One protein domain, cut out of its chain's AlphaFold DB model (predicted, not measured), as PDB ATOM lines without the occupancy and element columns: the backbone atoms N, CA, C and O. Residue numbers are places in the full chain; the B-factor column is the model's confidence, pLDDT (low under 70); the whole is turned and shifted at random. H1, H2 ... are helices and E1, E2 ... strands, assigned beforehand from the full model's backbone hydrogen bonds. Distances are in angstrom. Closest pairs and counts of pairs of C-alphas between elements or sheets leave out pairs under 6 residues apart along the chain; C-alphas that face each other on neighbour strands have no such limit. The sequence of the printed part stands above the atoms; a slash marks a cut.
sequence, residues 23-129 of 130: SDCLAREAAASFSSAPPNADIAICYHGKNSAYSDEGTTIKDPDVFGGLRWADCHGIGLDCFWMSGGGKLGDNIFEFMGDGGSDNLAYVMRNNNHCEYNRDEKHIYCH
ATOM      1  N   SER A  23     -53.880  33.655 -38.367       92.38
ATOM      2  CA  SER A  23     -53.021  34.242 -37.336       92.38
ATOM      3  C   SER A  23     -53.797  34.933 -36.210       92.38
ATOM      4  O   SER A  23     -53.416  34.793 -35.050       92.38
ATOM      5  N   ASP A  24     -54.899  35.630 -36.517       94.50
ATOM      6  CA  ASP A  24     -55.731  36.275 -35.488       94.50
ATOM      7  C   ASP A  24     -56.413  35.230 -34.598       94.50
ATOM      8  O   ASP A  24     -56.399  35.354 -33.370       94.50
ATOM      9  N   CYS A  25     -56.932  34.158 -35.208       94.69
ATOM     10  CA  CYS A  25     -57.487  33.024 -34.477       94.69
ATOM     11  C   CYS A  25     -56.427  32.399 -33.558       94.69
ATOM     12  O   CYS A  25     -56.665  32.265 -32.361       94.69
ATOM     13  N   LEU A  26     -55.227  32.099 -34.072       94.88
ATOM     14  CA  LEU A  26     -54.132  31.541 -33.270       94.88
ATOM     15  C   LEU A  26     -53.760  32.440 -32.087       94.88
ATOM     16  O   LEU A  26     -53.604  31.945 -30.971       94.88
ATOM     17  N   ALA A  27     -53.639  33.750 -32.307       95.50
ATOM     18  CA  ALA A  27     -53.314  34.704 -31.252       95.50
ATOM     19  C   ALA A  27     -54.401  34.743 -30.166       95.50
ATOM     20  O   ALA A  27     -54.094  34.712 -28.970       95.50
ATOM     21  N   ARG A  28     -55.678  34.744 -30.569       96.00
ATOM     22  CA  ARG A  28     -56.822  34.660 -29.655       96.00
ATOM     23  C   ARG A  28     -56.809  33.352 -28.866       96.00
ATOM     24  O   ARG A  28     -57.033  33.373 -27.654       96.00
ATOM     25  N   GLU A  29     -56.516  32.229 -29.519       96.44
ATOM     26  CA  GLU A  29     -56.442  30.938 -28.842       96.44
ATOM     27  C   GLU A  29     -55.236  30.854 -27.886       96.44
ATOM     28  O   GLU A  29     -55.373  30.364 -26.766       96.44
ATOM     29  N   ALA A  30     -54.075  31.402 -28.239       96.25
ATOM     30  CA  ALA A  30     -52.933  31.474 -27.325       96.25
ATOM     31  C   ALA A  30     -53.254  32.323 -26.081       96.25
ATOM     32  O   ALA A  30     -52.973  31.902 -24.958       96.25
ATOM     33  N   ALA A  31     -53.921  33.469 -26.252       96.81
ATOM     34  CA  ALA A  31     -54.323  34.341 -25.146       96.81
ATOM     35  C   ALA A  31     -55.352  33.691 -24.205       96.81
ATOM     36  O   ALA A  31     -55.228  33.777 -22.978       96.81
ATOM     37  N   ALA A  32     -56.356  33.006 -24.755       96.31
ATOM     38  CA  ALA A  32     -57.335  32.291 -23.943       96.31
ATOM     39  C   ALA A  32     -56.715  31.063 -23.244       96.31
ATOM     40  O   ALA A  32     -57.014  30.818 -22.077       96.31
ATOM     41  N   SER A  33     -55.782  30.361 -23.896       96.62
ATOM     42  CA  SER A  33     -55.003  29.280 -23.276       96.62
ATOM     43  C   SER A  33     -54.165  29.807 -22.108       96.62
ATOM     44  O   SER A  33     -54.268  29.284 -21.000       96.62
ATOM     45  N   PHE A  34     -53.430  30.902 -22.305       96.69
ATOM     46  CA  PHE A  34     -52.669  31.557 -21.240       96.69
ATOM     47  C   PHE A  34     -53.543  31.967 -20.051       96.69
ATOM     48  O   PHE A  34     -53.164  31.762 -18.903       96.69
ATOM     49  N   SER A  35     -54.748  32.481 -20.312       96.44
ATOM     50  CA  SER A  35     -55.694  32.868 -19.256       96.44
ATOM     51  C   SER A  35     -56.157  31.685 -18.393       96.44
ATOM     52  O   SER A  35     -56.546  31.884 -17.245       96.44
ATOM     53  N   SER A  36     -56.115  30.466 -18.937       95.56
ATOM     54  CA  SER A  36     -56.429  29.222 -18.219       95.56
ATOM     55  C   SER A  36     -55.208  28.514 -17.624       95.56
ATOM     56  O   SER A  36     -55.369  27.529 -16.906       95.56
ATOM     57  N   ALA A  37     -53.998  28.987 -17.931       96.25
ATOM     58  CA  ALA A  37     -52.762  28.363 -17.485       96.25
ATOM     59  C   ALA A  37     -52.547  28.556 -15.974       96.25
ATOM     60  O   ALA A  37     -52.996  29.556 -15.399       96.25
ATOM     61  N   PRO A  38     -51.852  27.619 -15.305       95.94
ATOM     62  CA  PRO A  38     -51.601  27.737 -13.880       95.94
ATOM     63  C   PRO A  38     -50.685  28.936 -13.562       95.94
ATOM     64  O   PRO A  38     -49.981  29.451 -14.439       95.94
ATOM     65  N   PRO A  39     -50.670  29.417 -12.304       93.31
ATOM     66  CA  PRO A  39     -49.914  30.614 -11.929       93.31
ATOM     67  C   PRO A  39     -48.403  30.522 -12.176       93.31
ATOM     68  O   PRO A  39     -47.769  31.554 -12.379       93.31
ATOM     69  N   ASN A  40     -47.843  29.312 -12.159       92.00
ATOM     70  CA  ASN A  40     -46.429  29.032 -12.406       92.00
ATOM     71  C   ASN A  40     -46.074  28.886 -13.893       92.00
ATOM     72  O   ASN A  40     -44.903  28.717 -14.199       92.00
ATOM     73  N   ALA A  41     -47.041  28.944 -14.815       96.00
ATOM     74  CA  ALA A  41     -46.738  28.909 -16.240       96.00
ATOM     75  C   ALA A  41     -45.978  30.174 -16.670       96.00
ATOM     76  O   ALA A  41     -46.485  31.291 -16.495       96.00
ATOM     77  N   ASP A  42     -44.811  29.992 -17.289       97.00
ATOM     78  CA  ASP A  42     -44.032  31.084 -17.878       97.00
ATOM     79  C   ASP A  42     -44.518  31.421 -19.286       97.00
ATOM     80  O   ASP A  42     -44.466  32.579 -19.704       97.00
ATOM     81  N   ILE A  43     -45.043  30.429 -20.006       97.94
ATOM     82  CA  ILE A  43     -45.569  30.597 -21.355       97.94
ATOM     83  C   ILE A  43     -46.754  29.660 -21.610       97.94
ATOM     84  O   ILE A  43     -46.804  28.537 -21.108       97.94
ATOM     85  N   ALA A  44     -47.704  30.117 -22.423       97.81
ATOM     86  CA  ALA A  44     -48.672  29.252 -23.091       97.81
ATOM     87  C   ALA A  44     -48.452  29.309 -24.600       97.81
ATOM     88  O   ALA A  44     -48.283  30.389 -25.165       97.81
ATOM     89  N   ILE A  45     -48.462  28.147 -25.239       97.88
ATOM     90  CA  ILE A  45     -48.156  27.956 -26.655       97.88
ATOM     91  C   ILE A  45     -49.348  27.248 -27.289       97.88
ATOM     92  O   ILE A  45     -49.888  26.313 -26.705       97.88
ATOM     93  N   CYS A  46     -49.753  27.685 -28.477       97.50
ATOM     94  CA  CYS A  46     -50.666  26.967 -29.359       97.50
ATOM     95  C   CYS A  46     -49.947  26.719 -30.681       97.50
ATOM     96  O   CYS A  46     -49.477  27.665 -31.324       97.50
ATOM     97  N   TYR A  47     -49.857  25.452 -31.082       97.19
ATOM     98  CA  TYR A  47     -49.089  25.062 -32.254       97.19
ATOM     99  C   TYR A  47     -49.843  24.095 -33.163       97.19
ATOM    100  O   TYR A  47     -50.495  23.159 -32.701       97.19
ATOM    101  N   HIS A  48     -49.706  24.312 -34.470       95.75
ATOM    102  CA  HIS A  48     -50.111  23.382 -35.510       95.75
ATOM    103  C   HIS A  48     -48.895  22.647 -36.080       95.75
ATOM    104  O   HIS A  48     -48.070  23.245 -36.771       95.75
ATOM    105  N   GLY A  49     -48.835  21.331 -35.880       92.88
ATOM    106  CA  GLY A  49     -47.858  20.461 -36.533       92.88
ATOM    107  C   GLY A  49     -47.083  19.580 -35.560       92.88
ATOM    108  O   GLY A  49     -47.317  19.580 -34.352       92.88
ATOM    109  N   LYS A  50     -46.134  18.811 -36.102       93.31
ATOM    110  CA  LYS A  50     -45.284  17.918 -35.308       93.31
ATOM    111  C   LYS A  50     -44.381  18.725 -34.375       93.31
ATOM    112  O   LYS A  50     -43.750  19.693 -34.802       93.31
ATOM    113  N   ASN A  51     -44.322  18.319 -33.114       94.94
ATOM    114  CA  ASN A  51     -43.613  19.042 -32.071       94.94
ATOM    115  C   ASN A  51     -43.206  18.121 -30.914       94.94
ATOM    116  O   ASN A  51     -43.748  17.022 -30.772       94.94
ATOM    117  N   SER A  52     -42.278  18.576 -30.080       96.19
ATOM    118  CA  SER A  52     -41.752  17.809 -28.944       96.19
ATOM    119  C   SER A  52     -42.698  17.730 -27.738       96.19
ATOM    120  O   SER A  52     -42.596  16.798 -26.942       96.19
ATOM    121  N   ALA A  53     -43.671  18.642 -27.601       95.06
ATOM    122  CA  ALA A  53     -44.610  18.644 -26.471       95.06
ATOM    123  C   ALA A  53     -45.460  17.360 -26.417       95.06
ATOM    124  O   ALA A  53     -45.694  16.812 -25.340       95.06
ATOM    125  N   TYR A  54     -45.840  16.821 -27.579       92.69
ATOM    126  CA  TYR A  54     -46.685  15.622 -27.690       92.69
ATOM    127  C   TYR A  54     -46.036  14.459 -28.457       92.69
ATOM    128  O   TYR A  54     -46.722  13.513 -28.834       92.69
ATOM    129  N   SER A  55     -44.717  14.492 -28.669       91.69
ATOM    130  CA  SER A  55     -43.958  13.382 -29.270       91.69
ATOM    131  C   SER A  55     -42.740  13.002 -28.436       91.69
ATOM    132  O   SER A  55     -42.261  13.812 -27.657       91.69
ATOM    133  N   ASP A  56     -42.204  11.796 -28.600       89.06
ATOM    134  CA  ASP A  56     -40.989  11.359 -27.885       89.06
ATOM    135  C   ASP A  56     -39.686  11.945 -28.471       89.06
ATOM    136  O   ASP A  56     -38.588  11.525 -28.116       89.06
ATOM    137  N   GLU A  57     -39.801  12.902 -29.391       87.81
ATOM    138  CA  GLU A  57     -38.682  13.597 -30.015       87.81
ATOM    139  C   GLU A  57     -38.424  14.945 -29.324       87.81
ATOM    140  O   GLU A  57     -39.359  15.635 -28.917       87.81
ATOM    141  N   GLY A  58     -37.154  15.346 -29.246       88.50
ATOM    142  CA  GLY A  58     -36.736  16.619 -28.658       88.50
ATOM    143  C   GLY A  58     -36.519  16.563 -27.146       88.50
ATOM    144  O   GLY A  58     -36.392  15.493 -26.550       88.50
ATOM    145  N   THR A  59     -36.427  17.741 -26.534       90.25
ATOM    146  CA  THR A  59     -35.956  17.917 -25.147       90.25
ATOM    147  C   THR A  59     -36.991  18.523 -24.193       90.25
ATOM    148  O   THR A  59     -36.654  18.914 -23.077       90.25
ATOM    149  N   THR A  60     -38.270  18.562 -24.584       96.06
ATOM    150  CA  THR A  60     -39.336  19.111 -23.730       96.06
ATOM    151  C   THR A  60     -39.518  18.288 -22.467       96.06
ATOM    152  O   THR A  60     -39.804  17.088 -22.521       96.06
ATOM    153  N   ILE A  61     -39.417  18.953 -21.321       96.12
ATOM    154  CA  ILE A  61     -39.672  18.361 -20.015       96.12
ATOM    155  C   ILE A  61     -41.188  18.322 -19.819       96.12
ATOM    156  O   ILE A  61     -41.833  19.361 -19.708       96.12
ATOM    157  N   LYS A  62     -41.753  17.111 -19.778       95.06
ATOM    158  CA  LYS A  62     -43.205  16.860 -19.667       95.06
ATOM    159  C   LYS A  62     -43.645  16.491 -18.254       95.06
ATOM    160  O   LYS A  62     -44.645  15.796 -18.071       95.06
ATOM    161  N   ASP A  63     -42.857  16.898 -17.266       95.31
ATOM    162  CA  ASP A  63     -43.220  16.711 -15.871       95.31
ATOM    163  C   ASP A  63     -44.445  17.592 -15.546       95.31
ATOM    164  O   ASP A  63     -44.447  18.770 -15.922       95.31
ATOM    165  N   PRO A  64     -45.492  17.054 -14.888       94.75
ATOM    166  CA  PRO A  64     -46.714  17.801 -14.583       94.75
ATOM    167  C   PRO A  64     -46.501  19.098 -13.792       94.75
ATOM    168  O   PRO A  64     -47.360  19.980 -13.840       94.75
ATOM    169  N   ASP A  65     -45.381  19.230 -13.075       94.75
ATOM    170  CA  ASP A  65     -45.054  20.437 -12.315       94.75
ATOM    171  C   ASP A  65     -44.606  21.603 -13.214       94.75
ATOM    172  O   ASP A  65     -44.698  22.762 -12.802       94.75
ATOM    173  N   VAL A  66     -44.144  21.323 -14.442       95.56
ATOM    174  CA  VAL A  66     -43.545  22.318 -15.358       95.56
ATOM    175  C   VAL A  66     -44.128  22.303 -16.772       95.56
ATOM    176  O   VAL A  66     -43.705  23.088 -17.622       95.56
ATOM    177  N   PHE A  67     -45.083  21.416 -17.044       97.12
ATOM    178  CA  PHE A  67     -45.723  21.265 -18.344       97.12
ATOM    179  C   PHE A  67     -47.147  20.726 -18.210       97.12
ATOM    180  O   PHE A  67     -47.432  19.844 -17.398       97.12
ATOM    181  N   GLY A  68     -48.043  21.176 -19.088       97.19
ATOM    182  CA  GLY A  68     -49.348  20.540 -19.219       97.19
ATOM    183  C   GLY A  68     -50.160  21.004 -20.419       97.19
ATOM    184  O   GLY A  68     -50.108  22.161 -20.834       97.19
ATOM    185  N   GLY A  69     -50.968  20.090 -20.957       97.31
ATOM    186  CA  GLY A  69     -51.961  20.415 -21.976       97.31
ATOM    187  C   GLY A  69     -53.063  21.314 -21.415       97.31
ATOM    188  O   GLY A  69     -53.509  21.134 -20.284       97.31
ATOM    189  N   LEU A  70     -53.503  22.280 -22.216       96.62
ATOM    190  CA  LEU A  70     -54.578  23.206 -21.858       96.62
ATOM    191  C   LEU A  70     -55.854  22.868 -22.617       96.62
ATOM    192  O   LEU A  70     -56.908  22.682 -22.014       96.62
ATOM    193  N   ARG A  71     -55.763  22.798 -23.949       93.25
ATOM    194  CA  ARG A  71     -56.905  22.526 -24.828       93.25
ATOM    195  C   ARG A  71     -56.476  22.258 -26.260       93.25
ATOM    196  O   ARG A  71     -55.371  22.607 -26.665       93.25
ATOM    197  N   TRP A  72     -57.412  21.718 -27.026       94.44
ATOM    198  CA  TRP A  72     -57.357  21.684 -28.480       94.44
ATOM    199  C   TRP A  72     -58.258  22.783 -29.055       94.44
ATOM    200  O   TRP A  72     -59.346  23.020 -28.523       94.44
ATOM    201  N   ALA A  73     -57.824  23.450 -30.122       92.50
ATOM    202  CA  ALA A  73     -58.618  24.460 -30.822       92.50
ATOM    203  C   ALA A  73     -58.572  24.254 -32.343       92.50
ATOM    204  O   ALA A  73     -57.587  23.741 -32.866       92.50
ATOM    205  N   ASP A  74     -59.624  24.686 -33.047       93.06
ATOM    206  CA  ASP A  74     -59.650  24.731 -34.512       93.06
ATOM    207  C   ASP A  74     -59.526  26.176 -34.997       93.06
ATOM    208  O   ASP A  74     -60.318  27.034 -34.602       93.06
ATOM    209  N   CYS A  75     -58.560  26.430 -35.879       92.38
ATOM    210  CA  CYS A  75     -58.403  27.724 -36.535       92.38
ATOM    211  C   CYS A  75     -58.434  27.582 -38.056       92.38
ATOM    212  O   CYS A  75     -57.400  27.525 -38.719       92.38
ATOM    213  N   HIS A  76     -59.640  27.596 -38.628       88.75
ATOM    214  CA  HIS A  76     -59.872  27.475 -40.072       88.75
ATOM    215  C   HIS A  76     -59.498  26.093 -40.636       88.75
ATOM    216  O   HIS A  76     -58.909  25.994 -41.713       88.75
ATOM    217  N   GLY A  77     -59.877  25.024 -39.930       86.75
ATOM    218  CA  GLY A  77     -59.673  23.641 -40.366       86.75
ATOM    219  C   GLY A  77     -58.293  23.075 -40.035       86.75
ATOM    220  O   GLY A  77     -57.915  22.032 -40.569       86.75
ATOM    221  N   ILE A  78     -57.536  23.758 -39.175       89.38
ATOM    222  CA  ILE A  78     -56.300  23.239 -38.586       89.38
ATOM    223  C   ILE A  78     -56.540  22.964 -37.104       89.38
ATOM    224  O   ILE A  78     -57.091  23.804 -36.393       89.38
ATOM    225  N   GLY A  79     -56.065  21.819 -36.628       92.75
ATOM    226  CA  GLY A  79     -55.991  21.553 -35.197       92.75
ATOM    227  C   GLY A  79     -54.778  22.233 -34.573       92.75
ATOM    228  O   GLY A  79     -53.679  22.160 -35.132       92.75
ATOM    229  N   LEU A  80     -54.993  22.864 -33.424       94.81
ATOM    230  CA  LEU A  80     -53.973  23.453 -32.568       94.81
ATOM    231  C   LEU A  80     -53.910  22.686 -31.260       94.81
ATOM    232  O   LEU A  80     -54.912  22.602 -30.547       94.81
ATOM    233  N   ASP A  81     -52.720  22.214 -30.914       95.94
ATOM    234  CA  ASP A  81     -52.450  21.743 -29.566       95.94
ATOM    235  C   ASP A  81     -51.966  22.923 -28.729       95.94
ATOM    236  O   ASP A  81     -50.928  23.526 -29.022       95.94
ATOM    237  N   CYS A  82     -52.734  23.271 -27.696       97.62
ATOM    238  CA  CYS A  82     -52.385  24.328 -26.763       97.62
ATOM    239  C   CYS A  82     -51.950  23.748 -25.419       97.62
ATOM    240  O   CYS A  82     -52.626  22.893 -24.843       97.62
ATOM    241  N   PHE A  83     -50.840  24.243 -24.894       97.94
ATOM    242  CA  PHE A  83     -50.219  23.771 -23.660       97.94
ATOM    243  C   PHE A  83     -49.483  24.915 -22.969       97.94
ATOM    244  O   PHE A  83     -49.252  25.973 -23.558       97.94
ATOM    245  N   TRP A  84     -49.144  24.711 -21.705       97.75
ATOM    246  CA  TRP A  84     -48.271  25.601 -20.955       97.75
ATOM    247  C   TRP A  84     -46.958  24.903 -20.633       97.75
ATOM    248  O   TRP A  84     -46.895  23.674 -20.546       97.75
ATOM    249  N   MET A  85     -45.926  25.712 -20.429       96.88
ATOM    250  CA  MET A  85     -44.691  25.268 -19.804       96.88
ATOM    251  C   MET A  85     -44.105  26.371 -18.924       96.88
ATOM    252  O   MET A  85     -44.396  27.560 -19.102       96.88
ATOM    253  N   SER A  86     -43.300  25.962 -17.957       96.12
ATOM    254  CA  SER A  86     -42.397  26.823 -17.198       96.12
ATOM    255  C   SER A  86     -40.952  26.394 -17.437       96.12
ATOM    256  O   SER A  86     -40.710  25.348 -18.050       96.12
ATOM    257  N   GLY A  87     -39.992  27.149 -16.900       92.38
ATOM    258  CA  GLY A  87     -38.656  26.614 -16.641       92.38
ATOM    259  C   GLY A  87     -38.760  25.260 -15.933       92.38
ATOM    260  O   GLY A  87     -39.652  25.051 -15.103       92.38
ATOM    261  N   GLY A  88     -37.886  24.306 -16.261       84.50
ATOM    262  CA  GLY A  88     -37.984  22.941 -15.727       84.50
ATOM    263  C   GLY A  88     -37.558  22.818 -14.257       84.50
ATOM    264  O   GLY A  88     -37.508  21.716 -13.706       84.50
ATOM    265  N   GLY A  89     -37.262  23.938 -13.590       85.94
ATOM    266  CA  GLY A  89     -36.912  24.005 -12.177       85.94
ATOM    267  C   GLY A  89     -35.721  23.106 -11.847       85.94
ATOM    268  O   GLY A  89     -34.601  23.330 -12.293       85.94
ATOM    269  N   LYS A  90     -35.952  22.048 -11.064       87.94
ATOM    270  CA  LYS A  90     -34.893  21.087 -10.692       87.94
ATOM    271  C   LYS A  90     -34.462  20.167 -11.837       87.94
ATOM    272  O   LYS A  90     -33.454  19.479 -11.695       87.94
ATOM    273  N   LEU A  91     -35.234  20.115 -12.920       88.88
ATOM    274  CA  LEU A  91     -34.984  19.262 -14.080       88.88
ATOM    275  C   LEU A  91     -34.157  19.972 -15.165       88.88
ATOM    276  O   LEU A  91     -33.788  19.332 -16.145       88.88
ATOM    277  N   GLY A  92     -33.811  21.248 -14.963       91.06
ATOM    278  CA  GLY A  92     -33.087  22.068 -15.936       91.06
ATOM    279  C   GLY A  92     -34.026  22.891 -16.811       91.06
ATOM    280  O   GLY A  92     -35.214  23.000 -16.524       91.06
ATOM    281  N   ASP A  93     -33.488  23.513 -17.851       94.38
ATOM    282  CA  ASP A  93     -34.266  24.375 -18.738       94.38
ATOM    283  C   ASP A  93     -35.270  23.567 -19.569       94.38
ATOM    284  O   ASP A  93     -34.996  22.434 -19.967       94.38
ATOM    285  N   ASN A  94     -36.446  24.142 -19.827       96.12
ATOM    286  CA  ASN A  94     -37.497  23.470 -20.588       96.12
ATOM    287  C   ASN A  94     -37.539  24.001 -22.019       96.12
ATOM    288  O   ASN A  94     -37.772  25.188 -22.241       96.12
ATOM    289  N   ILE A  95     -37.323  23.118 -22.990       96.69
ATOM    290  CA  ILE A  95     -37.186  23.493 -24.396       96.69
ATOM    291  C   ILE A  95     -38.320  22.859 -25.193       96.69
ATOM    292  O   ILE A  95     -38.443  21.639 -25.284       96.69
ATOM    293  N   PHE A  96     -39.160  23.694 -25.793       96.88
ATOM    294  CA  PHE A  96     -40.166  23.278 -26.763       96.88
ATOM    295  C   PHE A  96     -39.614  23.397 -28.179       96.88
ATOM    296  O   PHE A  96     -39.227  24.482 -28.587       96.88
ATOM    297  N   GLU A  97     -39.644  22.322 -28.959       96.88
ATOM    298  CA  GLU A  97     -39.184  22.275 -30.345       96.88
ATOM    299  C   GLU A  97     -40.382  22.111 -31.291       96.88
ATOM    300  O   GLU A  97     -41.169  21.159 -31.190       96.88
ATOM    301  N   PHE A  98     -40.515  23.023 -32.252       94.81
ATOM    302  CA  PHE A  98     -41.536  22.955 -33.294       94.81
ATOM    303  C   PHE A  98     -40.903  22.488 -34.607       94.81
ATOM    304  O   PHE A  98     -40.142  23.193 -35.258       94.81
ATOM    305  N   MET A  99     -41.222  21.272 -35.045       90.38
ATOM    306  CA  MET A  99     -40.520  20.647 -36.178       90.38
ATOM    307  C   MET A  99     -41.027  21.148 -37.539       90.38
ATOM    308  O   MET A  99     -40.379  20.941 -38.568       90.38
ATOM    309  N   GLY A 100     -42.172  21.830 -37.558       87.69
ATOM    310  CA  GLY A 100     -42.757  22.449 -38.744       87.69
ATOM    311  C   GLY A 100     -42.363  23.916 -38.922       87.69
ATOM    312  O   GLY A 100     -41.209  24.307 -38.728       87.69
ATOM    313  N   ASP A 101     -43.329  24.716 -39.368       87.12
ATOM    314  CA  ASP A 101     -43.202  26.164 -39.533       87.12
ATOM    315  C   ASP A 101     -43.563  26.883 -38.225       87.12
ATOM    316  O   ASP A 101     -44.597  26.584 -37.639       87.12
ATOM    317  N   GLY A 102     -42.722  27.820 -37.784       85.88
ATOM    318  CA  GLY A 102     -42.958  28.703 -36.629       85.88
ATOM    319  C   GLY A 102     -43.575  30.057 -37.003       85.88
ATOM    320  O   GLY A 102     -43.508  31.009 -36.228       85.88
ATOM    321  N   GLY A 103     -44.090  30.201 -38.225       89.50
ATOM    322  CA  GLY A 103     -44.799  31.395 -38.674       89.50
ATOM    323  C   GLY A 103     -46.095  31.644 -37.898       89.50
ATOM    324  O   GLY A 103     -46.662  30.734 -37.295       89.50
ATOM    325  N   SER A 104     -46.598  32.877 -37.972       89.88
ATOM    326  CA  SER A 104     -47.798  33.338 -37.252       89.88
ATOM    327  C   SER A 104     -49.082  32.580 -37.596       89.88
ATOM    328  O   SER A 104     -50.057  32.665 -36.860       89.88
ATOM    329  N   ASP A 105     -49.096  31.836 -38.701       91.12
ATOM    330  CA  ASP A 105     -50.207  30.955 -39.058       91.12
ATOM    331  C   ASP A 105     -50.120  29.583 -38.366       91.12
ATOM    332  O   ASP A 105     -51.113  28.870 -38.266       91.12
ATOM    333  N   ASN A 106     -48.957  29.176 -37.866       94.00
ATOM    334  CA  ASN A 106     -48.746  27.843 -37.301       94.00
ATOM    335  C   ASN A 106     -48.419  27.867 -35.808       94.00
ATOM    336  O   ASN A 106     -48.691  26.886 -35.123       94.00
ATOM    337  N   LEU A 107     -47.872  28.971 -35.302       96.44
ATOM    338  CA  LEU A 107     -47.410  29.098 -33.930       96.44
ATOM    339  C   LEU A 107     -47.840  30.447 -33.351       96.44
ATOM    340  O   LEU A 107     -47.569  31.500 -33.924       96.44
ATOM    341  N   ALA A 108     -48.474  30.403 -32.184       97.06
ATOM    342  CA  ALA A 108     -48.716  31.573 -31.354       97.06
ATOM    343  C   ALA A 108     -48.429  31.238 -29.895       97.06
ATOM    344  O   ALA A 108     -48.644  30.112 -29.442       97.06
ATOM    345  N   TYR A 109     -47.945  32.223 -29.152       97.06
ATOM    346  CA  TYR A 109     -47.625  32.064 -27.744       97.06
ATOM    347  C   TYR A 109     -47.859  33.359 -26.979       97.06
ATOM    348  O   TYR A 109     -47.856  34.451 -27.547       97.06
ATOM    349  N   VAL A 110     -48.036  33.222 -25.669       97.19
ATOM    350  CA  VAL A 110     -48.098  34.337 -24.726       97.19
ATOM    351  C   VAL A 110     -47.160  34.027 -23.571       97.19
ATOM    352  O   VAL A 110     -47.322  33.012 -22.896       97.19
ATOM    353  N   MET A 111     -46.175  34.899 -23.368       95.88
ATOM    354  CA  MET A 111     -45.222  34.825 -22.262       95.88
ATOM    355  C   MET A 111     -45.740  35.648 -21.085       95.88
ATOM    356  O   MET A 111     -46.205  36.775 -21.259       95.88
ATOM    357  N   ARG A 112     -45.627  35.101 -19.875       92.56
ATOM    358  CA  ARG A 112     -45.882  35.833 -18.631       92.56
ATOM    359  C   ARG A 112     -44.807  36.888 -18.394       92.56
ATOM    360  O   ARG A 112     -45.123  38.010 -18.008       92.56
ATOM    361  N   ASN A 113     -43.549  36.510 -18.610       84.69
ATOM    362  CA  ASN A 113     -42.387  37.372 -18.463       84.69
ATOM    363  C   ASN A 113     -41.378  37.080 -19.581       84.69
ATOM    364  O   ASN A 113     -40.919  35.949 -19.720       84.69
ATOM    365  N   ASN A 114     -40.989  38.112 -20.331       80.31
ATOM    366  CA  ASN A 114     -40.039  37.996 -21.444       80.31
ATOM    367  C   ASN A 114     -38.613  37.622 -21.003       80.31
ATOM    368  O   ASN A 114     -37.777  37.351 -21.852       80.31
ATOM    369  N   ASN A 115     -38.322  37.620 -19.698       84.44
ATOM    370  CA  ASN A 115     -37.021  37.200 -19.175       84.44
ATOM    371  C   ASN A 115     -36.944  35.697 -18.870       84.44
ATOM    372  O   ASN A 115     -35.863  35.209 -18.565       84.44
ATOM    373  N   HIS A 116     -38.074  34.985 -18.861       91.31
ATOM    374  CA  HIS A 116     -38.104  33.567 -18.484       91.31
ATOM    375  C   HIS A 116     -38.084  32.660 -19.700       91.31
ATOM    376  O   HIS A 116     -37.585  31.551 -19.598       91.31
ATOM    377  N   CYS A 117     -38.604  33.120 -20.840       96.19
ATOM    378  CA  CYS A 117     -38.607  32.327 -22.055       96.19
ATOM    379  C   CYS A 117     -38.186  33.136 -23.278       96.19
ATOM    380  O   CYS A 117     -38.516  34.314 -23.406       96.19
ATOM    381  N   GLU A 118     -37.523  32.466 -24.210       95.12
ATOM    382  CA  GLU A 118     -36.997  33.026 -25.447       95.12
ATOM    383  C   GLU A 118     -37.512  32.225 -26.640       95.12
ATOM    384  O   GLU A 118     -37.520  30.996 -26.632       95.12
ATOM    385  N   TYR A 119     -37.953  32.928 -27.682       94.12
ATOM    386  CA  TYR A 119     -38.324  32.319 -28.954       94.12
ATOM    387  C   TYR A 119     -37.168  32.464 -29.939       94.12
ATOM    388  O   TYR A 119     -36.796  33.585 -30.291       94.12
ATOM    389  N   ASN A 120     -36.647  31.342 -30.429       92.81
ATOM    390  CA  ASN A 120     -35.646  31.328 -31.487       92.81
ATOM    391  C   ASN A 120     -36.197  30.551 -32.688       92.81
ATOM    392  O   ASN A 120     -36.348  29.327 -32.691       92.81
ATOM    393  N   ARG A 121     -36.537  31.322 -33.725       90.00
ATOM    394  CA  ARG A 121     -37.136  30.814 -34.959       90.00
ATOM    395  C   ARG A 121     -36.162  29.979 -35.785       90.00
ATOM    396  O   ARG A 121     -36.601  29.023 -36.421       90.00
ATOM    397  N   ASP A 122     -34.885  30.350 -35.790       90.12
ATOM    398  CA  ASP A 122     -33.864  29.718 -36.629       90.12
ATOM    399  C   ASP A 122     -33.527  28.317 -36.110       90.12
ATOM    400  O   ASP A 122     -33.429  27.369 -36.888       90.12
ATOM    401  N   GLU A 123     -33.460  28.170 -34.786       91.69
ATOM    402  CA  GLU A 123     -33.273  26.886 -34.097       91.69
ATOM    403  C   GLU A 123     -34.582  26.121 -33.869       91.69
ATOM    404  O   GLU A 123     -34.577  24.984 -33.406       91.69
ATOM    405  N   LYS A 124     -35.712  26.723 -34.256       94.94
ATOM    406  CA  LYS A 124     -37.053  26.150 -34.158       94.94
ATOM    407  C   LYS A 124     -37.467  25.716 -32.749       94.94
ATOM    408  O   LYS A 124     -38.105  24.673 -32.569       94.94
ATOM    409  N   HIS A 125     -37.145  26.532 -31.754       95.69
ATOM    410  CA  HIS A 125     -37.507  26.234 -30.376       95.69
ATOM    411  C   HIS A 125     -37.970  27.458 -29.573       95.69
ATOM    412  O   HIS A 125     -37.764  28.616 -29.945       95.69
ATOM    413  N   ILE A 126     -38.644  27.178 -28.464       96.31
ATOM    414  CA  ILE A 126     -38.891  28.108 -27.371       96.31
ATOM    415  C   ILE A 126     -38.161  27.547 -26.159       96.31
ATOM    416  O   ILE A 126     -38.407  26.410 -25.763       96.31
ATOM    417  N   TYR A 127     -37.280  28.341 -25.578       95.75
ATOM    418  CA  TYR A 127     -36.481  27.985 -24.416       95.75
ATOM    419  C   TYR A 127     -37.054  28.669 -23.184       95.75
ATOM    420  O   TYR A 127     -37.239  29.877 -23.239       95.75
ATOM    421  N   CYS A 128     -37.321  27.953 -22.092       96.25
ATOM    422  CA  CYS A 128     -37.660  28.549 -20.801       96.25
ATOM    423  C   CYS A 128     -36.592  28.227 -19.750       96.25
ATOM    424  O   CYS A 128     -36.329  27.058 -19.460       96.25
ATOM    425  N   HIS A 129     -36.018  29.287 -19.186       93.12
ATOM    426  CA  HIS A 129     -34.964  29.274 -18.175       93.12
ATOM    427  C   HIS A 129     -35.498  28.817 -16.811       93.12
ATOM    428  O   HIS A 129     -36.624  29.162 -16.448       93.12
TER     429      HIS A 129
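Overview. This is residues 23 to 129 of the 130 residues of the protein "Predicted transporter" of Pseudozyma antarctica (strain T-34) (UniProt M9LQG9). Picture a small loose sandwich with a helix on its outside: H1 covers one face of a twisted sheet of four strands, and the three-stranded sheet E4, E7, E6 lies partly over that sheet's other face. The two sheets come closest at one end, near Ile 43, Met 85 and Cys 117. The printed part has 107 residues, with one named helix and then seven named strands, H1 E1 E2 E3 E4 E5 E6 E7; both sheets are antiparallel, the larger in the order E2, E3, E1, E5. The class is mixed, helices and strands, with under half of the residues in named elements. The whole is compact, with a radius of gyration of the C-alphas of 12.3 A and spans of 39 by 26 by 23 A.

Arrangement. Start at H1, residues 23 to 36, where every O i to N i+4 pair is within hydrogen-bond range. H1 is on the sheet of E2, residues 67 to 74, E3, residues 79 to 85, E1, residues 43 to 47, and E5, residues 107 to 111, as two layers, a helix on one face of a sheet. Its closest C-alphas to E1 are Phe 34 and Ala 44, 5.0 A apart; to E5, Ala 30 and Tyr 109, 5.4 A. E1 and E5 are antiparallel at 172 degrees, with N 46 and O 108 at 2.8 A. E3 and E1 have N 45 and O 83 at 2.9 A. E2 and E3 form a hairpin, with N 70 and O 82 at 2.8 A. This sheet is twisted, its C-alphas up to 4.0 A off its best plane. The sheet of E4, residues 94 to 97, E7, residues 125 to 128, and E6, residues 117 to 120, makes a sandwich with it, two sheets face to face, the strands of the one at 26 degrees to those of the other. E4 and E7 have N 96 and O 126 at 2.8 A; E6 and E7, a hairpin, have N 118 and O 127 at 2.8 A. H1 is apart from E4, E6 and E7.

Along the chain. Find C-alpha 23 at (-53.021, 34.242, -37.336); H1 runs from there for 20.1 A. E1 spans 12.7 A, E2 21.6 A, E3 19.5 A and E5 13.2 A. E4 spans 10.0 A, E6 9.9 A and E7 9.9 A, ending at C-alpha 128 at (-37.660, 28.549, -20.801).

Size, cuts and confidence. The C-alphas farthest apart, those of His 76 and Lys 90, are 39.1 A apart. The printed part has no cut. The link from E1 to E2, residues 48 to 66, is long. Mean pLDDT of the printed part is 93.7, and no printed residue is under 70.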